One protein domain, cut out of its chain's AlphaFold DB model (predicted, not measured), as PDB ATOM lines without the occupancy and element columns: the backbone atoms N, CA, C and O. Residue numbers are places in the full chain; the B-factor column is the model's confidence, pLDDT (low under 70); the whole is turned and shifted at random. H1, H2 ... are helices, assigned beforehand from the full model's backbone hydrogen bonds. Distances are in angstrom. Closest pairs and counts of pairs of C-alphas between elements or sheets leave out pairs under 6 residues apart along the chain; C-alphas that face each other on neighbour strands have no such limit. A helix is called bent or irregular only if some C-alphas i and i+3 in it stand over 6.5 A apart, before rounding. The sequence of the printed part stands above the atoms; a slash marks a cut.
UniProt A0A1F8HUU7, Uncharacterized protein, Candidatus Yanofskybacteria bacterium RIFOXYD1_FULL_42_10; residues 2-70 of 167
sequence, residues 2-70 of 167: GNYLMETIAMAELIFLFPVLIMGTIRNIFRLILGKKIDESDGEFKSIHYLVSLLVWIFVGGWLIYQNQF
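This is residues 2 to 70 of the 167 residues of an uncharacterized protein of Candidatus Yanofskybacteria bacterium RIFOXYD1_FULL_42_10 (UniProt A0A1F8HUU7). A long helix, H1, bends sharply halfway along, and a second helix, H2, crosses it at the bend, with a long loop running back from the far end of H1. The three limbs, H1a, H1b and H2, spread loosely from this one meeting place. The printed part has 69 residues, with H1 then H2, all helix, no named strand; it is loose, with a radius of gyration of the C-alphas of 15.9 A, and flat, spanning 45 by 42 by 20 A.

H1, residues 2 to 33, was assigned as one helix by its hydrogen bonds but is bent: C-alphas 16 and 19 are 7.5 A apart. Its arms, H1a, residues 2 to 16, and H1b, residues 19 to 33, stand at a steep tilt of 58 degrees. With residues 19 to 20 alone, H1b touches H2, residues 45 to 68; the closest C-alphas, of Pro 19 and Ser 53, are 5.7 A apart. They run opposite ways at a steep tilt of 69 degrees, only just short of about perpendicular. H1a and H2 are close but not clearly touching, C-alphas 16 and 53 being closest at 6.7 A. In H1a, H1b and H2 every O i to N i+4 pair is within hydrogen-bond range.

H1a measures 21.6 A from C-alpha 2 at (17.801, -15.114, 21.592), H1b 21.4 A, and H2 34.6 A to C-alpha 68 at (5.413, -50.243, 16.580).

The C-alphas of Lys 37 and Phe 70, the two farthest apart, are 46.9 A apart. The link from H1 to H2 is long, 11 residues, and the printed part has no cut. pLDDT is under 70 at residues 2 to 7 and 36 to 47.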
ATOM      1  N   GLY A   2      18.301 -14.829  20.230       54.97
ATOM      2  CA  GLY A   2      17.801 -15.114  21.592       54.97
ATOM      3  C   GLY A   2      16.313 -15.494  21.724       54.97
ATOM      4  O   GLY A   2      15.987 -16.316  22.572       54.97
ATOM      5  N   ASN A   3      15.423 -14.970  20.868       62.66
ATOM      6  CA  ASN A   3      13.978 -15.247  20.982       62.66
ATOM      7  C   ASN A   3      13.596 -16.679  20.580       62.66
ATOM      8  O   ASN A   3      12.836 -17.320  21.296       62.66
ATOM      9  N   TYR A   4      14.189 -17.216  19.509       60.94
ATOM     10  CA  TYR A   4      13.902 -18.582  19.056       60.94
ATOM     11  C   TYR A   4      14.290 -19.647  20.089       60.94
ATOM     12  O   TYR A   4      13.574 -20.627  20.248       60.94
ATOM     13  N   LEU A   5      15.396 -19.443  20.815       63.72
ATOM     14  CA  LEU A   5      15.861 -20.397  21.822       63.72
ATOM     15  C   LEU A   5      14.904 -20.449  23.029       63.72
ATOM     16  O   LEU A   5      14.536 -21.531  23.482       63.72
ATOM     17  N   MET A   6      14.459 -19.283  23.509       67.75
ATOM     18  CA  MET A   6      13.488 -19.171  24.606       67.75
ATOM     19  C   MET A   6      12.127 -19.765  24.230       67.75
ATOM     20  O   MET A   6      11.535 -20.484  25.030       67.75
ATOM     21  N   GLU A   7      11.663 -19.532  23.001       67.69
ATOM     22  CA  GLU A   7      10.428 -20.136  22.488       67.69
ATOM     23  C   GLU A   7      10.535 -21.663  22.395       67.69
ATOM     24  O   GLU A   7       9.625 -22.368  22.832       67.69
ATOM     25  N   THR A   8      11.660 -22.205  21.912       72.94
ATOM     26  CA  THR A   8      11.862 -23.664  21.865       72.94
ATOM     27  C   THR A   8      11.916 -24.310  23.246       72.94
ATOM     28  O   THR A   8      11.372 -25.398  23.421       72.94
ATOM     29  N   ILE A   9      12.527 -23.652  24.235       75.44
ATOM     30  CA  ILE A   9      12.595 -24.165  25.611       75.44
ATOM     31  C   ILE A   9      11.203 -24.152  26.246       75.44
ATOM     32  O   ILE A   9      10.782 -25.163  26.802       75.44
ATOM     33  N   ALA A  10      10.449 -23.061  26.087       73.25
ATOM     34  CA  ALA A  10       9.086 -22.962  26.599       73.25
ATOM     35  C   ALA A  10       8.151 -24.011  25.970       73.25
ATOM     36  O   ALA A  10       7.347 -24.628  26.668       73.25
ATOM     37  N   MET A  11       8.281 -24.268  24.663       72.44
ATOM     38  CA  MET A  11       7.522 -25.334  24.001       72.44
ATOM     39  C   MET A  11       7.921 -26.727  24.496       72.44
ATOM     40  O   MET A  11       7.048 -27.567  24.716       72.44
ATOM     41  N   ALA A  12       9.213 -26.977  24.711       75.12
ATOM     42  CA  ALA A  12       9.689 -28.251  25.243       75.12
ATOM     43  C   ALA A  12       9.180 -28.505  26.673       75.12
ATOM     44  O   ALA A  12       8.719 -29.606  26.969       75.12
ATOM     45  N   GLU A  13       9.195 -27.487  27.537       76.62
ATOM     46  CA  GLU A  13       8.626 -27.573  28.887       76.62
ATOM     47  C   GLU A  13       7.118 -27.835  28.857       76.62
ATOM     48  O   GLU A  13       6.624 -28.683  29.605       76.62
ATOM     49  N   LEU A  14       6.386 -27.168  27.958       78.44
ATOM     50  CA  LEU A  14       4.945 -27.360  27.801       78.44
ATOM     51  C   LEU A  14       4.605 -28.792  27.367       78.44
ATOM     52  O   LEU A  14       3.722 -29.416  27.954       78.44
ATOM     53  N   ILE A  15       5.322 -29.331  26.375       79.62
ATOM     54  CA  ILE A  15       5.158 -30.717  25.911       79.62
ATOM     55  C   ILE A  15       5.485 -31.686  27.046       79.62
ATOM     56  O   ILE A  15       4.732 -32.625  27.307       79.62
ATOM     57  N   PHE A  16       6.587 -31.444  27.755       79.69
ATOM     58  CA  PHE A  16       7.006 -32.313  28.839       79.69
ATOM     59  C   PHE A  16       5.972 -32.355  29.964       79.69
ATOM     60  O   PHE A  16       5.663 -33.441  30.445       79.69
ATOM     61  N   LEU A  17       5.398 -31.215  30.353       81.56
ATOM     62  CA  LEU A  17       4.400 -31.098  31.425       81.56
ATOM     63  C   LEU A  17       2.959 -31.374  30.974       81.56
ATOM     64  O   LEU A  17       2.049 -31.389  31.804       81.56
ATOM     65  N   PHE A  18       2.732 -31.627  29.687       80.56
ATOM     66  CA  PHE A  18       1.402 -31.844  29.124       80.56
ATOM     67  C   PHE A  18       0.574 -32.925  29.851       80.56
ATOM     68  O   PHE A  18      -0.590 -32.661  30.169       80.56
ATOM     69  N   PRO A  19       1.135 -34.096  30.227       80.81
ATOM     70  CA  PRO A  19       0.411 -35.091  31.024       80.81
ATOM     71  C   PRO A  19      -0.096 -34.562  32.371       80.81
ATOM     72  O   PRO A  19      -1.221 -34.849  32.786       80.81
ATOM     73  N   VAL A  20       0.724 -33.766  33.056       80.81
ATOM     74  CA  VAL A  20       0.368 -33.145  34.336       80.81
ATOM     75  C   VAL A  20      -0.729 -32.106  34.153       80.81
ATOM     76  O   VAL A  20      -1.670 -32.075  34.947       80.81
ATOM     77  N   LEU A  21      -0.633 -31.284  33.106       80.25
ATOM     78  CA  LEU A  21      -1.649 -30.284  32.781       80.25
ATOM     79  C   LEU A  21      -3.010 -30.953  32.559       80.25
ATOM     80  O   LEU A  21      -3.988 -30.541  33.180       80.25
ATOM     81  N   ILE A  22      -3.058 -32.045  31.787       80.44
ATOM     82  CA  ILE A  22      -4.281 -32.835  31.579       80.44
ATOM     83  C   ILE A  22      -4.840 -33.351  32.909       80.44
ATOM     84  O   ILE A  22      -6.030 -33.182  33.181       80.44
ATOM     85  N   MET A  23      -4.007 -33.960  33.760       78.56
ATOM     86  CA  MET A  23      -4.469 -34.465  35.058       78.56
ATOM     87  C   MET A  23      -4.997 -33.349  35.967       78.56
ATOM     88  O   MET A  23      -6.006 -33.540  36.650       78.56
ATOM     89  N   GLY A  24      -4.363 -32.174  35.948       77.19
ATOM     90  CA  GLY A  24      -4.836 -30.982  36.650       77.19
ATOM     91  C   GLY A  24      -6.208 -30.527  36.151       77.19
ATOM     92  O   GLY A  24      -7.119 -30.314  36.955       77.19
ATOM     93  N   THR A  25      -6.398 -30.461  34.831       80.31
ATOM     94  CA  THR A  25      -7.682 -30.106  34.213       80.31
ATOM     95  C   THR A  25      -8.775 -31.113  34.562       80.31
ATOM     96  O   THR A  25      -9.851 -30.710  35.003       80.31
ATOM     97  N   ILE A  26      -8.500 -32.418  34.456       79.19
ATOM     98  CA  ILE A  26      -9.448 -33.483  34.822       79.19
ATOM     99  C   ILE A  26      -9.839 -33.361  36.298       79.19
ATOM    100  O   ILE A  26     -11.025 -33.372  36.627       79.19
ATOM    101  N   ARG A  27      -8.864 -33.181  37.198       77.44
ATOM    102  CA  ARG A  27      -9.121 -33.004  38.635       77.44
ATOM    103  C   ARG A  27     -10.034 -31.809  38.900       77.44
ATOM    104  O   ARG A  27     -10.935 -31.906  39.732       77.44
ATOM    105  N   ASN A  28      -9.808 -30.699  38.206       76.38
ATOM    106  CA  ASN A  28     -10.609 -29.489  38.356       76.38
ATOM    107  C   ASN A  28     -12.040 -29.683  37.835       76.38
ATOM    108  O   ASN A  28     -12.978 -29.287  38.525       76.38
ATOM    109  N   ILE A  29     -12.224 -30.373  36.704       80.56
ATOM    110  CA  ILE A  29     -13.551 -30.744  36.182       80.56
ATOM    111  C   ILE A  29     -14.305 -31.621  37.191       80.56
ATOM    112  O   ILE A  29     -15.446 -31.321  37.540       80.56
ATOM    113  N   PHE A  30     -13.663 -32.660  37.732       77.25
ATOM    114  CA  PHE A  30     -14.279 -33.525  38.745       77.25
ATOM    115  C   PHE A  30     -14.652 -32.766  40.026       77.25
ATOM    116  O   PHE A  30     -15.706 -33.019  40.607       77.25
ATOM    117  N   ARG A  31     -13.821 -31.818  40.476       74.38
ATOM    118  CA  ARG A  31     -14.124 -30.984  41.654       74.38
ATOM    119  C   ARG A  31     -15.292 -30.028  41.417       74.38
ATOM    120  O   ARG A  31     -16.098 -29.864  42.328       74.38
ATOM    121  N   LEU A  32     -15.401 -29.464  40.212       77.50
ATOM    122  CA  LEU A  32     -16.544 -28.659  39.771       77.50
ATOM    123  C   LEU A  32     -17.846 -29.467  39.821       77.50
ATOM    124  O   LEU A  32     -18.823 -29.005  40.401       77.50
ATOM    125  N   ILE A  33     -17.832 -30.696  39.300       78.69
ATOM    126  CA  ILE A  33     -18.986 -31.612  39.334       78.69
ATOM    127  C   ILE A  33     -19.378 -31.967  40.779       78.69
ATOM    128  O   ILE A  33     -20.559 -32.085  41.092       78.69
ATOM    129  N   LEU A  34     -18.398 -32.114  41.675       79.38
ATOM    130  CA  LEU A  34     -18.605 -32.478  43.083       79.38
ATOM    131  C   LEU A  34     -18.820 -31.273  44.023       79.38
ATOM    132  O   LEU A  34     -18.923 -31.470  45.234       79.38
ATOM    133  N   GLY A  35     -18.846 -30.039  43.507       72.75
ATOM    134  CA  GLY A  35     -19.071 -28.818  44.292       72.75
ATOM    135  C   GLY A  35     -18.002 -28.508  45.353       72.75
ATOM    136  O   GLY A  35     -18.284 -27.790  46.314       72.75
ATOM    137  N   LYS A  36     -16.783 -29.055  45.234       69.00
ATOM    138  CA  LYS A  36     -15.698 -28.844  46.214       69.00
ATOM    139  C   LYS A  36     -14.854 -27.616  45.858       69.00
ATOM    140  O   LYS A  36     -14.465 -27.448  44.705       69.00
ATOM    141  N   LYS A  37     -14.532 -26.785  46.861       59.41
ATOM    142  CA  LYS A  37     -13.653 -25.609  46.705       59.41
ATOM    143  C   LYS A  37     -12.229 -26.010  46.297       59.41
ATOM    144  O   LYS A  37     -11.751 -27.101  46.610       59.41
ATOM    145  N   ILE A  38     -11.580 -25.112  45.560       58.88
ATOM    146  CA  ILE A  38     -10.205 -25.257  45.083       58.88
ATOM    147  C   ILE A  38      -9.280 -24.697  46.168       58.88
ATOM    148  O   ILE A  38      -9.257 -23.490  46.367       58.88
ATOM    149  N   ASP A  39      -8.545 -25.569  46.862       57.66
ATOM    150  CA  ASP A  39      -7.390 -25.160  47.670       57.66
ATOM    151  C   ASP A  39      -6.120 -25.222  46.806       57.66
ATOM    152  O   ASP A  39      -5.785 -26.279  46.251       57.66
ATOM    153  N   GLU A  40      -5.447 -24.077  46.686       55.38
ATOM    154  CA  GLU A  40      -4.124 -23.893  46.080       55.38
ATOM    155  C   GLU A  40      -3.063 -23.943  47.188       55.38
ATOM    156  O   GLU A  40      -2.933 -23.026  47.994       55.38
ATOM    157  N   SER A  41      -2.298 -25.034  47.254       52.28
ATOM    158  CA  SER A  41      -1.077 -25.105  48.063       52.28
ATOM    159  C   SER A  41       0.118 -25.245  47.117       52.28
ATOM    160  O   SER A  41       0.386 -26.336  46.612       52.28
ATOM    161  N   ASP A  42       0.815 -24.139  46.858       49.75
ATOM    162  CA  ASP A  42       1.688 -23.968  45.680       49.75
ATOM    163  C   ASP A  42       3.198 -24.214  45.890       49.75
ATOM    164  O   ASP A  42       3.997 -24.001  44.979       49.75
ATOM    165  N   GLY A  43       3.639 -24.693  47.055       46.91
ATOM    166  CA  GLY A  43       5.079 -24.775  47.368       46.91
ATOM    167  C   GLY A  43       5.781 -26.077  46.962       46.91
ATOM    168  O   GLY A  43       6.715 -26.077  46.163       46.91
ATOM    169  N   GLU A  44       5.346 -27.210  47.515       48.19
ATOM    170  CA  GLU A  44       6.071 -28.494  47.413       48.19
ATOM    171  C   GLU A  44       5.699 -29.337  46.182       48.19
ATOM    172  O   GLU A  44       6.302 -30.370  45.896       48.19
ATOM    173  N   PHE A  45       4.716 -28.887  45.406       53.81
ATOM    174  CA  PHE A  45       4.106 -29.695  44.358       53.81
ATOM    175  C   PHE A  45       4.922 -29.768  43.058       53.81
ATOM    176  O   PHE A  45       4.766 -30.732  42.312       53.81
ATOM    177  N   LYS A  46       5.804 -28.808  42.743       59.56
ATOM    178  CA  LYS A  46       6.453 -28.745  41.412       59.56
ATOM    179  C   LYS A  46       7.355 -29.947  41.101       59.56
ATOM    180  O   LYS A  46       7.249 -30.494  40.009       59.56
ATOM    181  N   SER A  47       8.179 -30.403  42.046       63.41
ATOM    182  CA  SER A  47       9.112 -31.530  41.833       63.41
ATOM    183  C   SER A  47       8.391 -32.847  41.503       63.41
ATOM    184  O   SER A  47       8.744 -33.545  40.552       63.41
ATOM    185  N   ILE A  48       7.308 -33.143  42.230       74.00
ATOM    186  CA  ILE A  48       6.517 -34.366  42.039       74.00
ATOM    187  C   ILE A  48       5.856 -34.378  40.655       74.00
ATOM    188  O   ILE A  48       5.810 -35.420  40.008       74.00
ATOM    189  N   HIS A  49       5.400 -33.227  40.161       75.06
ATOM    190  CA  HIS A  49       4.803 -33.130  38.832       75.06
ATOM    191  C   HIS A  49       5.794 -33.474  37.713       75.06
ATOM    192  O   HIS A  49       5.443 -34.248  36.825       75.06
ATOM    193  N   TYR A  50       7.038 -32.987  37.773       76.50
ATOM    194  CA  TYR A  50       8.057 -33.355  36.780       76.50
ATOM    195  C   TYR A  50       8.346 -34.860  36.788       76.50
ATOM    196  O   TYR A  50       8.425 -35.470  35.722       76.50
ATOM    197  N   LEU A  51       8.431 -35.477  37.972       81.31
ATOM    198  CA  LEU A  51       8.621 -36.923  38.107       81.31
ATOM    199  C   LEU A  51       7.435 -37.712  37.530       81.31
ATOM    200  O   LEU A  51       7.631 -38.663  36.776       81.31
ATOM    201  N   VAL A  52       6.203 -37.311  37.852       82.69
ATOM    202  CA  VAL A  52       4.983 -37.945  37.332       82.69
ATOM    203  C   VAL A  52       4.916 -37.821  35.812       82.69
ATOM    204  O   VAL A  52       4.637 -38.808  35.135       82.69
ATOM    205  N   SER A  53       5.223 -36.645  35.266       84.00
ATOM    206  CA  SER A  53       5.238 -36.433  33.821       84.00
ATOM    207  C   SER A  53       6.283 -37.302  33.127       84.00
ATOM    208  O   SER A  53       5.984 -37.940  32.119       84.00
ATOM    209  N   LEU A  54       7.486 -37.395  33.707       85.38
ATOM    210  CA  LEU A  54       8.553 -38.259  33.208       85.38
ATOM    211  C   LEU A  54       8.103 -39.720  33.152       85.38
ATOM    212  O   LEU A  54       8.277 -40.379  32.130       85.38
ATOM    213  N   LEU A  55       7.502 -40.222  34.234       88.06
ATOM    214  CA  LEU A  55       7.006 -41.595  34.293       88.06
ATOM    215  C   LEU A  55       5.939 -41.839  33.226       88.06
ATOM    216  O   LEU A  55       6.035 -42.825  32.500       88.06
ATOM    217  N   VAL A  56       4.967 -40.933  33.071       87.75
ATOM    218  CA  VAL A  56       3.935 -41.057  32.028       87.75
ATOM    219  C   VAL A  56       4.568 -41.114  30.641       87.75
ATOM    220  O   VAL A  56       4.217 -41.995  29.859       87.75
ATOM    221  N   TRP A  57       5.538 -40.251  30.343       87.25
ATOM    222  CA  TRP A  57       6.239 -40.278  29.061       87.25
ATOM    223  C   TRP A  57       7.050 -41.558  28.846       87.25
ATOM    224  O   TRP A  57       7.042 -42.088  27.738       87.25
ATOM    225  N   ILE A  58       7.690 -42.103  29.883       89.56
ATOM    226  CA  ILE A  58       8.391 -43.395  29.807       89.56
ATOM    227  C   ILE A  58       7.402 -44.527  29.506       89.56
ATOM    228  O   ILE A  58       7.662 -45.343  28.624       89.56
ATOM    229  N   PHE A  59       6.257 -44.573  30.193       88.19
ATOM    230  CA  PHE A  59       5.250 -45.613  29.975       88.19
ATOM    231  C   PHE A  59       4.580 -45.491  28.606       88.19
ATOM    232  O   PHE A  59       4.499 -46.478  27.879       88.19
ATOM    233  N   VAL A  60       4.130 -44.294  28.225       86.75
ATOM    234  CA  VAL A  60       3.465 -44.049  26.936       86.75
ATOM    235  C   VAL A  60       4.449 -44.215  25.784       86.75
ATOM    236  O   VAL A  60       4.145 -44.908  24.818       86.75
ATOM    237  N   GLY A  61       5.647 -43.641  25.893       85.94
ATOM    238  CA  GLY A  61       6.703 -43.787  24.895       85.94
ATOM    239  C   GLY A  61       7.136 -45.242  24.742       85.94
ATOM    240  O   GLY A  61       7.174 -45.758  23.627       85.94
ATOM    241  N   GLY A  62       7.371 -45.942  25.856       84.38
ATOM    242  CA  GLY A  62       7.680 -47.372  25.858       84.38
ATOM    243  C   GLY A  62       6.565 -48.214  25.238       84.38
ATOM    244  O   GLY A  62       6.840 -49.100  24.430       84.38
ATOM    245  N   TRP A  63       5.304 -47.899  25.540       85.62
ATOM    246  CA  TRP A  63       4.141 -48.552  24.939       85.62
ATOM    247  C   TRP A  63       4.054 -48.320  23.428       85.62
ATOM    248  O   TRP A  63       3.857 -49.274  22.677       85.62
ATOM    249  N   LEU A  64       4.238 -47.082  22.961       83.31
ATOM    250  CA  LEU A  64       4.227 -46.743  21.534       83.31
ATOM    251  C   LEU A  64       5.353 -47.453  20.779       83.31
ATOM    252  O   LEU A  64       5.115 -48.034  19.719       83.31
ATOM    253  N   ILE A  65       6.563 -47.468  21.346       83.69
ATOM    254  CA  ILE A  65       7.703 -48.206  20.788       83.69
ATOM    255  C   ILE A  65       7.372 -49.698  20.713       83.69
ATOM    256  O   ILE A  65       7.565 -50.307  19.663       83.69
ATOM    257  N   TYR A  66       6.834 -50.279  21.789       80.56
ATOM    258  CA  TYR A  66       6.451 -51.688  21.829       80.56
ATOM    259  C   TYR A  66       5.397 -52.031  20.770       80.56
ATOM    260  O   TYR A  66       5.554 -53.014  20.053       80.56
ATOM    261  N   GLN A  67       4.351 -51.217  20.611       75.56
ATOM    262  CA  GLN A  67       3.320 -51.442  19.592       75.56
ATOM    263  C   GLN A  67       3.889 -51.373  18.168       75.56
ATOM    264  O   GLN A  67       3.563 -52.225  17.342       75.56
ATOM    265  N   ASN A  68       4.801 -50.434  17.900       78.19
ATOM    266  CA  ASN A  68       5.413 -50.243  16.580       78.19
ATOM    267  C   ASN A  68       6.341 -51.384  16.130       78.19
ATOM    268  O   ASN A  68       6.696 -51.441  14.946       78.19
ATOM    269  N   GLN A  69       6.714 -52.290  17.040       80.94
ATOM    270  CA  GLN A  69       7.481 -53.497  16.719       80.94
ATOM    271  C   GLN A  69       6.644 -54.596  16.066       80.94
ATOM    272  O   GLN A  69       7.214 -55.607  15.674       80.94
ATOM    273  N   PHE A  70       5.326 -54.446  15.953       75.94
ATOM    274  CA  PHE A  70       4.471 -55.486  15.396       75.94
ATOM    275  C   PHE A  70       3.853 -55.064  14.062       75.94
ATOM    276  O   PHE A  70       3.503 -53.902  13.865       75.94
TER     277      PHE A  70